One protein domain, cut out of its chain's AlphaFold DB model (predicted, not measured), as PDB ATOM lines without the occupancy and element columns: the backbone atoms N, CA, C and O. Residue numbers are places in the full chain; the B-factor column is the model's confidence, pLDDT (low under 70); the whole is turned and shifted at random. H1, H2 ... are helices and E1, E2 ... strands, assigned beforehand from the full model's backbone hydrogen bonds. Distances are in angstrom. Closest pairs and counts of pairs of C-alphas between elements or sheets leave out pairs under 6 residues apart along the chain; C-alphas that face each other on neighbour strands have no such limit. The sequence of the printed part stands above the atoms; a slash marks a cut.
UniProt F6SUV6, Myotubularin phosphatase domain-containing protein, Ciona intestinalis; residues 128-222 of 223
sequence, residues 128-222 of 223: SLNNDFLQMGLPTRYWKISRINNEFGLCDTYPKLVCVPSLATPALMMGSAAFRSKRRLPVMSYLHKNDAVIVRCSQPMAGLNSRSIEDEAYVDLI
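This is residues 128 to 222 of the 223 residues of the protein "Myotubularin phosphatase domain-containing protein" of Ciona intestinalis (UniProt F6SUV6). Two small strand hairpins, E1 with E2 and E3 with E4, make the middle, with E2 next to E3; H1 lies to one side of them, and H2 and H3 lie together on the opposite side, about perpendicular to each other. Two long loops add to this: residues 147 to 161 join E1 to E2, and residues 201 to 212 run from E4 to H3, reaching out to Leu 208 at one extreme of the length. The printed part has 95 residues with three named helices and four named strands, in the order H1, E1, E2, H2, E3, E4, H3, and under half of the residues are in named elements. Each two-stranded sheet, E1 - E2 and E3 - E4, is antiparallel, and the class is mixed, helices and strands. The whole is compact, with a radius of gyration of the C-alphas of 13.0 A and spans of 41 by 30 by 19 A.

H1, residues 129 to 135, begins at C-alpha 129 at (7.038, 21.175, -44.165) and is 9.8 A long. E1, residues 143 to 146, is 9.4 A long, and E2, residues 162 to 165, is 10.1 A. H2, residues 170 to 179, is the longest helix at 14.4 A, starting from C-alpha 170 at (27.903, 18.473, -43.891). E3, residues 187 to 191, is 11.3 A long and E4, residues 197 to 200, is 10.0 A. H3, residues 213 to 220, is 10.4 A long and ends with C-alpha 220 at (25.002, 3.238, -46.119).

H1 comes closest to E1 at the C-alphas of Phe 133 and Ile 145, 7.8 A apart. H1 is near E2 and near E3, with 5 pairs of C-alphas within 10 A in each case. E1 and E2 form a hairpin at 141 degrees, with N 146 and O 162 within hydrogen-bond range at 2.8 A. The closest C-alphas of E2 and E3 are those of Cys 163 and Met 188, 5.3 A apart. E3 and E4 form a hairpin at 149 degrees, with N 189 and O 198 at 2.8 A and N 200 and O 187 at 2.9 A, both within hydrogen-bond range. H2 and H3 touch, closest at the C-alphas of Ser 176 and Asp 215, 4.0 A, and are about perpendicular at 76 degrees. E2 and H3 are only just apart, at 8.1 A. In H1, H2 and H3 every O i to N i+4 pair is within hydrogen-bond range.

The two C-alphas farthest apart are those of Gln 135 and Leu 208, 41.5 A. The printed part has no cut. The links E1 to E2 and E4 to H3 are long. The mean pLDDT of the printed part is 96.8, and no printed residue is under 70.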
ATOM      1  N   SER A 128       2.924  23.370 -43.741       94.44
ATOM      2  CA  SER A 128       4.264  23.622 -43.218       94.44
ATOM      3  C   SER A 128       5.067  22.334 -43.257       94.44
ATOM      4  O   SER A 128       4.752  21.377 -42.551       94.44
ATOM      5  N   LEU A 129       6.151  22.332 -44.034       94.56
ATOM      6  CA  LEU A 129       7.038  21.175 -44.165       94.56
ATOM      7  C   LEU A 129       7.627  20.730 -42.815       94.56
ATOM      8  O   LEU A 129       7.849  19.547 -42.590       94.56
ATOM      9  N   ASN A 130       7.861  21.670 -41.893       95.44
ATOM     10  CA  ASN A 130       8.300  21.328 -40.544       95.44
ATOM     11  C   ASN A 130       7.209  20.569 -39.780       95.44
ATOM     12  O   ASN A 130       7.501  19.556 -39.156       95.44
ATOM     13  N   ASN A 131       5.960  21.037 -39.848       95.94
ATOM     14  CA  ASN A 131       4.842  20.370 -39.181       95.94
ATOM     15  C   ASN A 131       4.580  18.987 -39.787       95.94
ATOM     16  O   ASN A 131       4.333  18.051 -39.037       95.94
ATOM     17  N   ASP A 132       4.707  18.848 -41.107       96.06
ATOM     18  CA  ASP A 132       4.608  17.567 -41.815       96.06
ATOM     19  C   ASP A 132       5.667  16.564 -41.319       96.06
ATOM     20  O   ASP A 132       5.344  15.437 -40.942       96.06
ATOM     21  N   PHE A 133       6.928  17.001 -41.174       96.94
ATOM     22  CA  PHE A 133       7.971  16.169 -40.569       96.94
ATOM     23  C   PHE A 133       7.661  15.780 -39.115       96.94
ATOM     24  O   PHE A 133       7.828  14.616 -38.746       96.94
ATOM     25  N   LEU A 134       7.193  16.721 -38.289       96.69
ATOM     26  CA  LEU A 134       6.821  16.434 -36.898       96.69
ATOM     27  C   LEU A 134       5.662  15.427 -36.814       96.69
ATOM     28  O   LEU A 134       5.702  14.520 -35.986       96.69
ATOM     29  N   GLN A 135       4.659  15.540 -37.690       96.00
ATOM     30  CA  GLN A 135       3.528  14.607 -37.756       96.00
ATOM     31  C   GLN A 135       3.953  13.192 -38.167       96.00
ATOM     32  O   GLN A 135       3.371  12.218 -37.690       96.00
ATOM     33  N   MET A 136       4.998  13.061 -38.989       95.94
ATOM     34  CA  MET A 136       5.616  11.768 -39.306       95.94
ATOM     35  C   MET A 136       6.462  11.181 -38.160       95.94
ATOM     36  O   MET A 136       6.952  10.061 -38.288       95.94
ATOM     37  N   GLY A 137       6.633  11.894 -37.042       96.06
ATOM     38  CA  GLY A 137       7.395  11.426 -35.879       96.06
ATOM     39  C   GLY A 137       8.888  11.760 -35.921       96.06
ATOM     40  O   GLY A 137       9.684  11.077 -35.281       96.06
ATOM     41  N   LEU A 138       9.287  12.788 -36.675       96.31
ATOM     42  CA  LEU A 138      10.678  13.241 -36.765       96.31
ATOM     43  C   LEU A 138      10.968  14.384 -35.784       96.31
ATOM     44  O   LEU A 138      10.062  15.148 -35.456       96.31
ATOM     45  N   PRO A 139      12.237  14.592 -35.389       96.44
ATOM     46  CA  PRO A 139      13.390  13.728 -35.651       96.44
ATOM     47  C   PRO A 139      13.326  12.413 -34.856       96.44
ATOM     48  O   PRO A 139      12.658  12.323 -33.832       96.44
ATOM     49  N   THR A 140      14.073  11.407 -35.306       96.00
ATOM     50  CA  THR A 140      14.275  10.141 -34.585       96.00
ATOM     51  C   THR A 140      15.753   9.953 -34.244       96.00
ATOM     52  O   THR A 140      16.605  10.769 -34.599       96.00
ATOM     53  N   ARG A 141      16.104   8.831 -33.602       95.62
ATOM     54  CA  ARG A 141      17.517   8.455 -33.412       95.62
ATOM     55  C   ARG A 141      18.276   8.292 -34.739       95.62
ATOM     56  O   ARG A 141      19.485   8.498 -34.768       95.62
ATOM     57  N   TYR A 142      17.573   7.970 -35.826       96.44
ATOM     58  CA  TYR A 142      18.160   7.692 -37.141       96.44
ATOM     59  C   TYR A 142      18.036   8.842 -38.136       96.44
ATOM     60  O   TYR A 142      18.842   8.917 -39.057       96.44
ATOM     61  N   TRP A 143      17.066   9.741 -37.954       98.00
ATOM     62  CA  TRP A 143      16.757  10.804 -38.907       98.00
ATOM     63  C   TRP A 143      16.681  12.169 -38.237       98.00
ATOM     64  O   TRP A 143      16.028  12.333 -37.208       98.00
ATOM     65  N   LYS A 144      17.281  13.181 -38.871       97.69
ATOM     66  CA  LYS A 144      17.233  14.575 -38.414       97.69
ATOM     67  C   LYS A 144      16.684  15.504 -39.487       97.69
ATOM     68  O   LYS A 144      16.883  15.289 -40.683       97.69
ATOM     69  N   ILE A 145      16.036  16.578 -39.046       98.12
ATOM     70  CA  ILE A 145      15.643  17.694 -39.910       98.12
ATOM     71  C   ILE A 145      16.849  18.631 -40.024       98.12
ATOM     72  O   ILE A 145      17.331  19.165 -39.026       98.12
ATOM     73  N   SER A 146      17.360  18.812 -41.236       97.44
ATOM     74  CA  SER A 146      18.542  19.619 -41.523       97.44
ATOM     75  C   SER A 146      18.171  20.927 -42.216       97.44
ATOM     76  O   SER A 146      17.352  20.956 -43.135       97.44
ATOM     77  N   ARG A 147      18.835  22.009 -41.796       97.56
ATOM     78  CA  ARG A 147      18.766  23.352 -42.401       97.56
ATOM     79  C   ARG A 147      19.918  23.634 -43.368       97.56
ATOM     80  O   ARG A 147      20.103  24.774 -43.779       97.56
ATOM     81  N   ILE A 148      20.697  22.616 -43.740       97.50
ATOM     82  CA  ILE A 148      21.849  22.774 -44.643       97.50
ATOM     83  C   ILE A 148      21.477  23.416 -45.991       97.50
ATOM     84  O   ILE A 148      22.319  24.050 -46.618       97.50
ATOM     85  N   ASN A 149      20.218  23.286 -46.425       98.19
ATOM     86  CA  ASN A 149      19.721  23.848 -47.677       98.19
ATOM     87  C   ASN A 149      18.884  25.131 -47.496       98.19
ATOM     88  O   ASN A 149      18.137  25.490 -48.399       98.19
ATOM     89  N   ASN A 150      18.971  25.828 -46.352       97.56
ATOM     90  CA  ASN A 150      18.116  26.993 -46.064       97.56
ATOM     91  C   ASN A 150      18.231  28.114 -47.111       97.56
ATOM     92  O   ASN A 150      17.228  28.730 -47.465       97.56
ATOM     93  N   GLU A 151      19.447  28.317 -47.622       97.88
ATOM     94  CA  GLU A 151      19.775  29.283 -48.681       97.88
ATOM     95  C   GLU A 151      19.943  28.610 -50.052       97.88
ATOM     96  O   GLU A 151      20.619  29.143 -50.926       97.88
ATOM     97  N   PHE A 152      19.392  27.403 -50.238       98.12
ATOM     98  CA  PHE A 152      19.431  26.658 -51.505       98.12
ATOM     99  C   PHE A 152      20.842  26.312 -52.034       98.12
ATOM    100  O   PHE A 152      20.994  25.864 -53.169       98.12
ATOM    101  N   GLY A 153      21.887  26.474 -51.212       97.56
ATOM    102  CA  GLY A 153      23.283  26.262 -51.614       97.56
ATOM    103  C   GLY A 153      23.683  24.796 -51.820       97.56
ATOM    104  O   GLY A 153      24.596  24.513 -52.599       97.56
ATOM    105  N   LEU A 154      23.001  23.851 -51.158       97.75
ATOM    106  CA  LEU A 154      23.245  22.418 -51.349       97.75
ATOM    107  C   LEU A 154      22.561  21.919 -52.632       97.75
ATOM    108  O   LEU A 154      23.209  21.291 -53.470       97.75
ATOM    109  N   CYS A 155      21.268  22.212 -52.793       98.44
ATOM    110  CA  CYS A 155      20.465  21.886 -53.970       98.44
ATOM    111  C   CYS A 155      19.345  22.925 -54.158       98.44
ATOM    112  O   CYS A 155      18.417  23.018 -53.352       98.44
ATOM    113  N   ASP A 156      19.405  23.655 -55.266       98.19
ATOM    114  CA  ASP A 156      18.479  24.735 -55.631       98.19
ATOM    115  C   ASP A 156      17.035  24.279 -55.885       98.19
ATOM    116  O   ASP A 156      16.086  25.026 -55.671       98.19
ATOM    117  N   THR A 157      16.858  23.025 -56.300       98.25
ATOM    118  CA  THR A 157      15.547  22.424 -56.589       98.25
ATOM    119  C   THR A 157      14.975  21.585 -55.440       98.25
ATOM    120  O   THR A 157      13.980  20.873 -55.632       98.25
ATOM    121  N   TYR A 158      15.604  21.618 -54.263       98.25
ATOM    122  CA  TYR A 158      15.110  21.008 -53.025       98.25
ATOM    123  C   TYR A 158      14.539  22.064 -52.070       98.25
ATOM    124  O   TYR A 158      14.906  23.234 -52.155       98.25
ATOM    125  N   PRO A 159      13.648  21.672 -51.141       97.88
ATOM    126  CA  PRO A 159      13.154  22.580 -50.111       97.88
ATOM    127  C   PRO A 159      14.273  23.056 -49.171       97.88
ATOM    128  O   PRO A 159      15.333  22.435 -49.063       97.88
ATOM    129  N   LYS A 160      13.998  24.144 -48.439       97.62
ATOM    130  CA  LYS A 160      14.908  24.710 -47.427       97.62
ATOM    131  C   LYS A 160      15.248  23.728 -46.302       97.62
ATOM    132  O   LYS A 160      16.378  23.692 -45.820       97.62
ATOM    133  N   LEU A 161      14.253  22.942 -45.885       98.00
ATOM    134  CA  LEU A 161      14.387  21.885 -44.886       98.00
ATOM    135  C   LEU A 161      14.436  20.533 -45.586       98.00
ATOM    136  O   LEU A 161      13.568  20.229 -46.398       98.00
ATOM    137  N   VAL A 162      15.411  19.707 -45.229       98.12
ATOM    138  CA  VAL A 162      15.532  18.336 -45.735       98.12
ATOM    139  C   VAL A 162      15.711  17.373 -44.575       98.12
ATOM    140  O   VAL A 162      16.405  17.689 -43.609       98.12
ATOM    141  N   CYS A 163      15.101  16.193 -44.660       98.19
ATOM    142  CA  CYS A 163      15.320  15.139 -43.680       98.19
ATOM    143  C   CYS A 163      16.398  14.167 -44.176       98.19
ATOM    144  O   CYS A 163      16.310  13.639 -45.289       98.19
ATOM    145  N   VAL A 164      17.431  13.978 -43.359       98.44
ATOM    146  CA  VAL A 164      18.658  13.233 -43.687       98.44
ATOM    147  C   VAL A 164      19.025  12.295 -42.534       98.44
ATOM    148  O   VAL A 164      18.568  12.534 -41.408       98.44
ATOM    149  N   PRO A 165      19.868  11.271 -42.758       98.38
ATOM    150  CA  PRO A 165      20.346  10.425 -41.671       98.38
ATOM    151  C   PRO A 165      21.001  11.255 -40.556       98.38
ATOM    152  O   PRO A 165      21.749  12.203 -40.817       98.38
ATOM    153  N   SER A 166      20.748  10.908 -39.295       97.75
ATOM    154  CA  SER A 166      21.242  11.646 -38.123       97.75
ATOM    155  C   SER A 166      22.767  11.757 -38.110       97.75
ATOM    156  O   SER A 166      23.308  12.814 -37.769       97.75
ATOM    157  N   LEU A 167      23.452  10.712 -38.579       98.00
ATOM    158  CA  LEU A 167      24.910  10.637 -38.677       98.00
ATOM    159  C   LEU A 167      25.493  11.355 -39.907       98.00
ATOM    160  O   LEU A 167      26.709  11.506 -40.002       98.00
ATOM    161  N   ALA A 168      24.663  11.843 -40.836       98.00
ATOM    162  CA  ALA A 168      25.156  12.530 -42.023       98.00
ATOM    163  C   ALA A 168      25.817  13.866 -41.649       98.00
ATOM    164  O   ALA A 168      25.180  14.767 -41.084       98.00
ATOM    165  N   THR A 169      27.102  14.006 -41.971       98.00
ATOM    166  CA  THR A 169      27.867  15.241 -41.763       98.00
ATOM    167  C   THR A 169      27.687  16.201 -42.948       98.00
ATOM    168  O   THR A 169      27.352  15.757 -44.048       98.00
ATOM    169  N   PRO A 170      27.919  17.519 -42.778       97.75
ATOM    170  CA  PRO A 170      27.903  18.473 -43.891       97.75
ATOM    171  C   PRO A 170      28.819  18.084 -45.051       97.75
ATOM    172  O   PRO A 170      28.395  18.154 -46.199       97.75
ATOM    173  N   ALA A 171      30.037  17.618 -44.762       97.75
ATOM    174  CA  ALA A 171      30.977  17.164 -45.786       97.75
ATOM    175  C   ALA A 171      30.424  15.972 -46.583       97.75
ATOM    176  O   ALA A 171      30.455  15.988 -47.811       97.75
ATOM    177  N   LEU A 172      29.842  14.988 -45.892       98.00
ATOM    178  CA  LEU A 172      29.250  13.814 -46.526       98.00
ATOM    179  C   LEU A 172      28.032  14.180 -47.392       98.00
ATOM    180  O   LEU A 172      27.911  13.716 -48.522       98.00
ATOM    181  N   MET A 173      27.163  15.068 -46.893       98.44
ATOM    182  CA  MET A 173      26.030  15.605 -47.660       98.44
ATOM    183  C   MET A 173      26.493  16.350 -48.915       98.44
ATOM    184  O   MET A 173      25.919  16.153 -49.982       98.44
ATOM    185  N   MET A 174      27.533  17.184 -48.809       98.19
ATOM    186  CA  MET A 174      28.099  17.893 -49.960       98.19
ATOM    187  C   MET A 174      28.705  16.931 -50.986       98.19
ATOM    188  O   MET A 174      28.480  17.123 -52.179       98.19
ATOM    189  N   GLY A 175      29.411  15.886 -50.544       97.88
ATOM    190  CA  GLY A 175      29.970  14.857 -51.426       97.88
ATOM    191  C   GLY A 175      28.893  14.065 -52.173       97.88
ATOM    192  O   GLY A 175      28.916  14.006 -53.403       97.88
ATOM    193  N   SER A 176      27.883  13.551 -51.458       98.38
ATOM    194  CA  SER A 176      26.737  12.866 -52.080       98.38
ATOM    195  C   SER A 176      25.991  13.784 -53.054       98.38
ATOM    196  O   SER A 176      25.718  13.402 -54.193       98.38
ATOM    197  N   ALA A 177      25.725  15.037 -52.666       98.50
ATOM    198  CA  ALA A 177      25.113  16.018 -53.553       98.50
ATOM    199  C   ALA A 177      25.966  16.264 -54.808       98.50
ATOM    200  O   ALA A 177      25.435  16.257 -55.915       98.50
ATOM    201  N   ALA A 178      27.284  16.414 -54.679       98.00
ATOM    202  CA  ALA A 178      28.175  16.622 -55.818       98.00
ATOM    203  C   ALA A 178      28.173  15.454 -56.815       98.00
ATOM    204  O   ALA A 178      28.409  15.687 -57.996       98.00
ATOM    205  N   PHE A 179      27.869  14.229 -56.375       98.25
ATOM    206  CA  PHE A 179      27.783  13.049 -57.240       98.25
ATOM    207  C   PHE A 179      26.381  12.797 -57.819       98.25
ATOM    208  O   PHE A 179      26.199  11.940 -58.682       98.25
ATOM    209  N   ARG A 180      25.359  13.540 -57.388       98.19
ATOM    210  CA  ARG A 180      23.961  13.344 -57.802       98.19
ATOM    211  C   ARG A 180      23.550  14.408 -58.812       98.19
ATOM    212  O   ARG A 180      23.850  15.589 -58.653       98.19
ATOM    213  N   SER A 181      22.846  14.007 -59.872       98.19
ATOM    214  CA  SER A 181      22.392  14.950 -60.905       98.19
ATOM    215  C   SER A 181      21.580  16.113 -60.307       98.19
ATOM    216  O   SER A 181      20.671  15.920 -59.499       98.19
ATOM    217  N   LYS A 182      21.915  17.354 -60.686       98.00
ATOM    218  CA  LYS A 182      21.331  18.583 -60.101       98.00
ATOM    219  C   LYS A 182      21.454  18.663 -58.569       98.00
ATOM    220  O   LYS A 182      20.658  19.329 -57.915       98.00
ATOM    221  N   ARG A 183      22.427  17.954 -57.992       98.31
ATOM    222  CA  ARG A 183      22.699  17.891 -56.553       98.31
ATOM    223  C   ARG A 183      21.570  17.334 -55.689       98.31
ATOM    224  O   ARG A 183      21.536  17.551 -54.480       98.31
ATOM    225  N   ARG A 184      20.649  16.574 -56.285       98.69
ATOM    226  CA  ARG A 184      19.490  15.992 -55.591       98.69
ATOM    227  C   ARG A 184      19.900  14.714 -54.858       98.69
ATOM    228  O   ARG A 184      19.560  13.604 -55.276       98.69
ATOM    229  N   LEU A 185      20.657  14.893 -53.775       98.56
ATOM    230  CA  LEU A 185      21.079  13.827 -52.866       98.56
ATOM    231  C   LEU A 185      19.886  13.062 -52.259       98.56
ATOM    232  O   LEU A 185      18.764  13.589 -52.251       98.56
ATOM    233  N   PRO A 186      20.092  11.834 -51.747       98.56
ATOM    234  CA  PRO A 186      19.029  11.092 -51.080       98.56
ATOM    235  C   PRO A 186      18.534  11.812 -49.823       98.56
ATOM    236  O   PRO A 186      19.286  12.077 -48.888       98.56
ATOM    237  N   VAL A 187      17.246  12.136 -49.808       98.38
ATOM    238  CA  VAL A 187      16.544  12.728 -48.659       98.38
ATOM    239  C   VAL A 187      15.270  11.942 -48.395       98.38
ATOM    240  O   VAL A 187      14.647  11.418 -49.326       98.38
ATOM    241  N   MET A 188      14.877  11.834 -47.132       97.81
ATOM    242  CA  MET A 188      13.682  11.087 -46.753       97.81
ATOM    243  C   MET A 188      12.412  11.846 -47.142       97.81
ATOM    244  O   MET A 188      12.300  13.053 -46.936       97.81
ATOM    245  N   SER A 189      11.467  11.114 -47.727       97.62
ATOM    246  CA  SER A 189      10.130  11.592 -48.100       97.62
ATOM    247  C   SER A 189       9.048  11.076 -47.161       97.62
ATOM    248  O   SER A 189       8.039  11.745 -46.994       97.62
ATOM    249  N   TYR A 190       9.239   9.888 -46.584       97.81
ATOM    250  CA  TYR A 190       8.256   9.257 -45.711       97.81
ATOM    251  C   TYR A 190       8.928   8.313 -44.714       97.81
ATOM    252  O   TYR A 190       9.884   7.621 -45.076       97.81
ATOM    253  N   LEU A 191       8.391   8.271 -43.494       97.38
ATOM    254  CA  LEU A 191       8.748   7.333 -42.434       97.38
ATOM    255  C   LEU A 191       7.503   6.522 -42.054       97.38
ATOM    256  O   LEU A 191       6.476   7.082 -41.673       97.38
ATOM    257  N   HIS A 192       7.595   5.200 -42.155       96.38
ATOM    258  CA  HIS A 192       6.551   4.292 -41.705       96.38
ATOM    259  C   HIS A 192       6.722   3.956 -40.215       96.38
ATOM    260  O   HIS A 192       7.821   3.989 -39.669       96.38
ATOM    261  N   LYS A 193       5.633   3.546 -39.555       92.88
ATOM    262  CA  LYS A 193       5.607   3.210 -38.117       92.88
ATOM    263  C   LYS A 193       6.501   2.028 -37.709       92.88
ATOM    264  O   LYS A 193       6.689   1.808 -36.522       92.88
ATOM    265  N   ASN A 194       7.000   1.249 -38.669       94.69
ATOM    266  CA  ASN A 194       7.944   0.144 -38.447       94.69
ATOM    267  C   ASN A 194       9.402   0.541 -38.748       94.69
ATOM    268  O   ASN A 194      10.214  -0.335 -39.027       94.69
ATOM    269  N   ASP A 195       9.697   1.842 -38.776       91.94
ATOM    270  CA  ASP A 195      10.996   2.444 -39.096       91.94
ATOM    271  C   ASP A 195      11.463   2.323 -40.560       91.94
ATOM    272  O   ASP A 195      12.516   2.854 -40.912       91.94
ATOM    273  N   ALA A 196      10.680   1.704 -41.452       95.88
ATOM    274  CA  ALA A 196      10.988   1.718 -42.880       95.88
ATOM    275  C   ALA A 196      10.816   3.126 -43.471       95.88
ATOM    276  O   ALA A 196       9.860   3.838 -43.155       95.88
ATOM    277  N   VAL A 197      11.710   3.507 -44.382       97.31
ATOM    278  CA  VAL A 197      11.705   4.833 -45.013       97.31
ATOM    279  C   VAL A 197      11.552   4.766 -46.523       97.31
ATOM    280  O   VAL A 197      12.018   3.837 -47.181       97.31
ATOM    281  N   ILE A 198      10.955   5.813 -47.088       98.25
ATOM    282  CA  ILE A 198      11.025   6.104 -48.519       98.25
ATOM    283  C   ILE A 198      11.958   7.294 -48.695       98.25
ATOM    284  O   ILE A 198      11.694   8.385 -48.186       98.25
ATOM    285  N   VAL A 199      13.039   7.092 -49.445       98.31
ATOM    286  CA  VAL A 199      13.995   8.142 -49.812       98.31
ATOM    287  C   VAL A 199      13.880   8.473 -51.296       98.31
ATOM    288  O   VAL A 199      13.608   7.607 -52.124       98.31
ATOM    289  N   ARG A 200      14.106   9.740 -51.645       98.50
ATOM    290  CA  ARG A 200      14.126  10.223 -53.033       98.50
ATOM    291  C   ARG A 200      15.459  10.886 -53.344       98.50
ATOM    292  O   ARG A 200      16.022  11.579 -52.502       98.50
ATOM    293  N   CYS A 201      15.935  10.700 -54.567       98.62
ATOM    294  CA  CYS A 201      17.143  11.322 -55.104       98.62
ATOM    295  C   CYS A 201      17.049  11.415 -56.630       98.62
ATOM    296  O   CYS A 201      16.122  10.886 -57.244       98.62
ATOM    297  N   SER A 202      18.012  12.083 -57.255       98.56
ATOM    298  CA  SER A 202      18.286  11.903 -58.681       98.56
ATOM    299  C   SER A 202      19.206  10.708 -58.935       98.56
ATOM    300  O   SER A 202      19.865  10.194 -58.024       98.56
ATOM    301  N   GLN A 203      19.348  10.350 -60.212       97.38
ATOM    302  CA  GLN A 203      20.379   9.419 -60.663       97.38
ATOM    303  C   GLN A 203      21.793   9.853 -60.210       97.38
ATOM    304  O   GLN A 203      22.073  11.063 -60.160       97.38
ATOM    305  N   PRO A 204      22.677   8.894 -59.880       97.25
ATOM    306  CA  PRO A 204      24.096   9.159 -59.664       97.25
ATOM    307  C   PRO A 204      24.785   9.530 -60.985       97.25
ATOM    308  O   PRO A 204      24.412   9.048 -62.054       97.25
ATOM    309  N   MET A 205      25.817  10.367 -60.921       95.25
ATOM    310  CA  MET A 205      26.632  10.784 -62.068       95.25
ATOM    311  C   MET A 205      27.790   9.805 -62.311       95.25
ATOM    312  O   MET A 205      28.932  10.204 -62.515       95.25
ATOM    313  N   ALA A 206      27.480   8.505 -62.293       89.81
ATOM    314  CA  ALA A 206      28.464   7.432 -62.412       89.81
ATOM    315  C   ALA A 206      29.112   7.348 -63.808       89.81
ATOM    316  O   ALA A 206      30.219   6.832 -63.951       89.81
ATOM    317  N   GLY A 207      28.463   7.860 -64.857       87.56
ATOM    318  CA  GLY A 207      28.959   7.683 -66.225       87.56
ATOM    319  C   GLY A 207      29.216   6.200 -66.519       87.56
ATOM    320  O   GLY A 207      28.374   5.361 -66.212       87.56
ATOM    321  N   LEU A 208      30.384   5.876 -67.081       82.00
ATOM    322  CA  LEU A 208      30.752   4.489 -67.379       82.00
ATOM    323  C   LEU A 208      31.313   3.718 -66.172       82.00
ATOM    324  O   LEU A 208      31.048   2.529 -66.091       82.00
ATOM    325  N   ASN A 209      32.072   4.352 -65.263       83.12
ATOM    326  CA  ASN A 209      32.766   3.669 -64.147       83.12
ATOM    327  C   ASN A 209      33.087   4.581 -62.933       83.12
ATOM    328  O   ASN A 209      33.929   4.242 -62.102       83.12
ATOM    329  N   SER A 210      32.476   5.761 -62.824       89.50
ATOM    330  CA  SER A 210      32.693   6.672 -61.694       89.50
ATOM    331  C   SER A 210      31.885   6.233 -60.472       89.50
ATOM    332  O   SER A 210      30.739   5.796 -60.581       89.50
ATOM    333  N   ARG A 211      32.496   6.367 -59.297       94.69
ATOM    334  CA  ARG A 211      31.919   6.076 -57.982       94.69
ATOM    335  C   ARG A 211      32.260   7.231 -57.044       94.69
ATOM    336  O   ARG A 211      33.303   7.861 -57.216       94.69
ATOM    337  N   SER A 212      31.413   7.486 -56.052       96.38
ATOM    338  CA  SER A 212      31.698   8.443 -54.979       96.38
ATOM    339  C   SER A 212      31.671   7.713 -53.650       96.38
ATOM    340  O   SER A 212      30.648   7.153 -53.266       96.38
ATOM    341  N   ILE A 213      32.804   7.749 -52.952       97.12
ATOM    342  CA  ILE A 213      32.947   7.173 -51.613       97.12
ATOM    343  C   ILE A 213      31.993   7.883 -50.647       97.12
ATOM    344  O   ILE A 213      31.393   7.251 -49.784       97.12
ATOM    345  N   GLU A 214      31.805   9.190 -50.822       97.81
ATOM    346  CA  GLU A 214      30.886   9.995 -50.031       97.81
ATOM    347  C   GLU A 214      29.422   9.628 -50.291       97.81
ATOM    348  O   GLU A 214      28.662   9.508 -49.336       97.81
ATOM    349  N   ASP A 215      29.006   9.428 -51.548       97.88
ATOM    350  CA  ASP A 215      27.634   8.994 -51.851       97.88
ATOM    351  C   ASP A 215      27.371   7.576 -51.339       97.88
ATOM    352  O   ASP A 215      26.314   7.324 -50.770       97.88
ATOM    353  N   GLU A 216      28.336   6.668 -51.479       97.81
ATOM    354  CA  GLU A 216      28.234   5.300 -50.962       97.81
ATOM    355  C   GLU A 216      28.108   5.284 -49.441       97.81
ATOM    356  O   GLU A 216      27.139   4.740 -48.915       97.81
ATOM    357  N   ALA A 217      29.009   5.977 -48.741       98.25
ATOM    358  CA  ALA A 217      28.945   6.107 -47.293       98.25
ATOM    359  C   ALA A 217      27.660   6.817 -46.838       98.25
ATOM    360  O   ALA A 217      27.088   6.448 -45.818       98.25
ATOM    361  N   TYR A 218      27.164   7.807 -47.589       98.31
ATOM    362  CA  TYR A 218      25.887   8.458 -47.294       98.31
ATOM    363  C   TYR A 218      24.703   7.497 -47.439       98.31
ATOM    364  O   TYR A 218      23.818   7.483 -46.586       98.31
ATOM    365  N   VAL A 219      24.677   6.692 -48.505       97.25
ATOM    366  CA  VAL A 219      23.631   5.687 -48.739       97.25
ATOM    367  C   VAL A 219      23.680   4.584 -47.684       97.25
ATOM    368  O   VAL A 219      22.626   4.115 -47.262       97.25
ATOM    369  N   ASP A 220      24.864   4.211 -47.203       97.75
ATOM    370  CA  ASP A 220      25.002   3.238 -46.119       97.75
ATOM    371  C   ASP A 220      24.412   3.736 -44.792       97.75
ATOM    372  O   ASP A 220      23.923   2.923 -44.019       97.75
ATOM    373  N   LEU A 221      24.341   5.053 -44.549       97.56
ATOM    374  CA  LEU A 221      23.637   5.606 -43.379       97.56
ATOM    375  C   LEU A 221      22.104   5.476 -43.451       97.56
ATOM    376  O   LEU A 221      21.425   5.783 -42.470       97.56
ATOM    377  N   ILE A 222      21.552   5.120 -44.613       95.62
ATOM    378  CA  ILE A 222      20.107   4.938 -44.831       95.62
ATOM    379  C   ILE A 222      19.693   3.482 -44.570       95.62
ATOM    380  O   ILE A 222      18.524   3.235 -44.273       95.62
TER     381      ILE A 222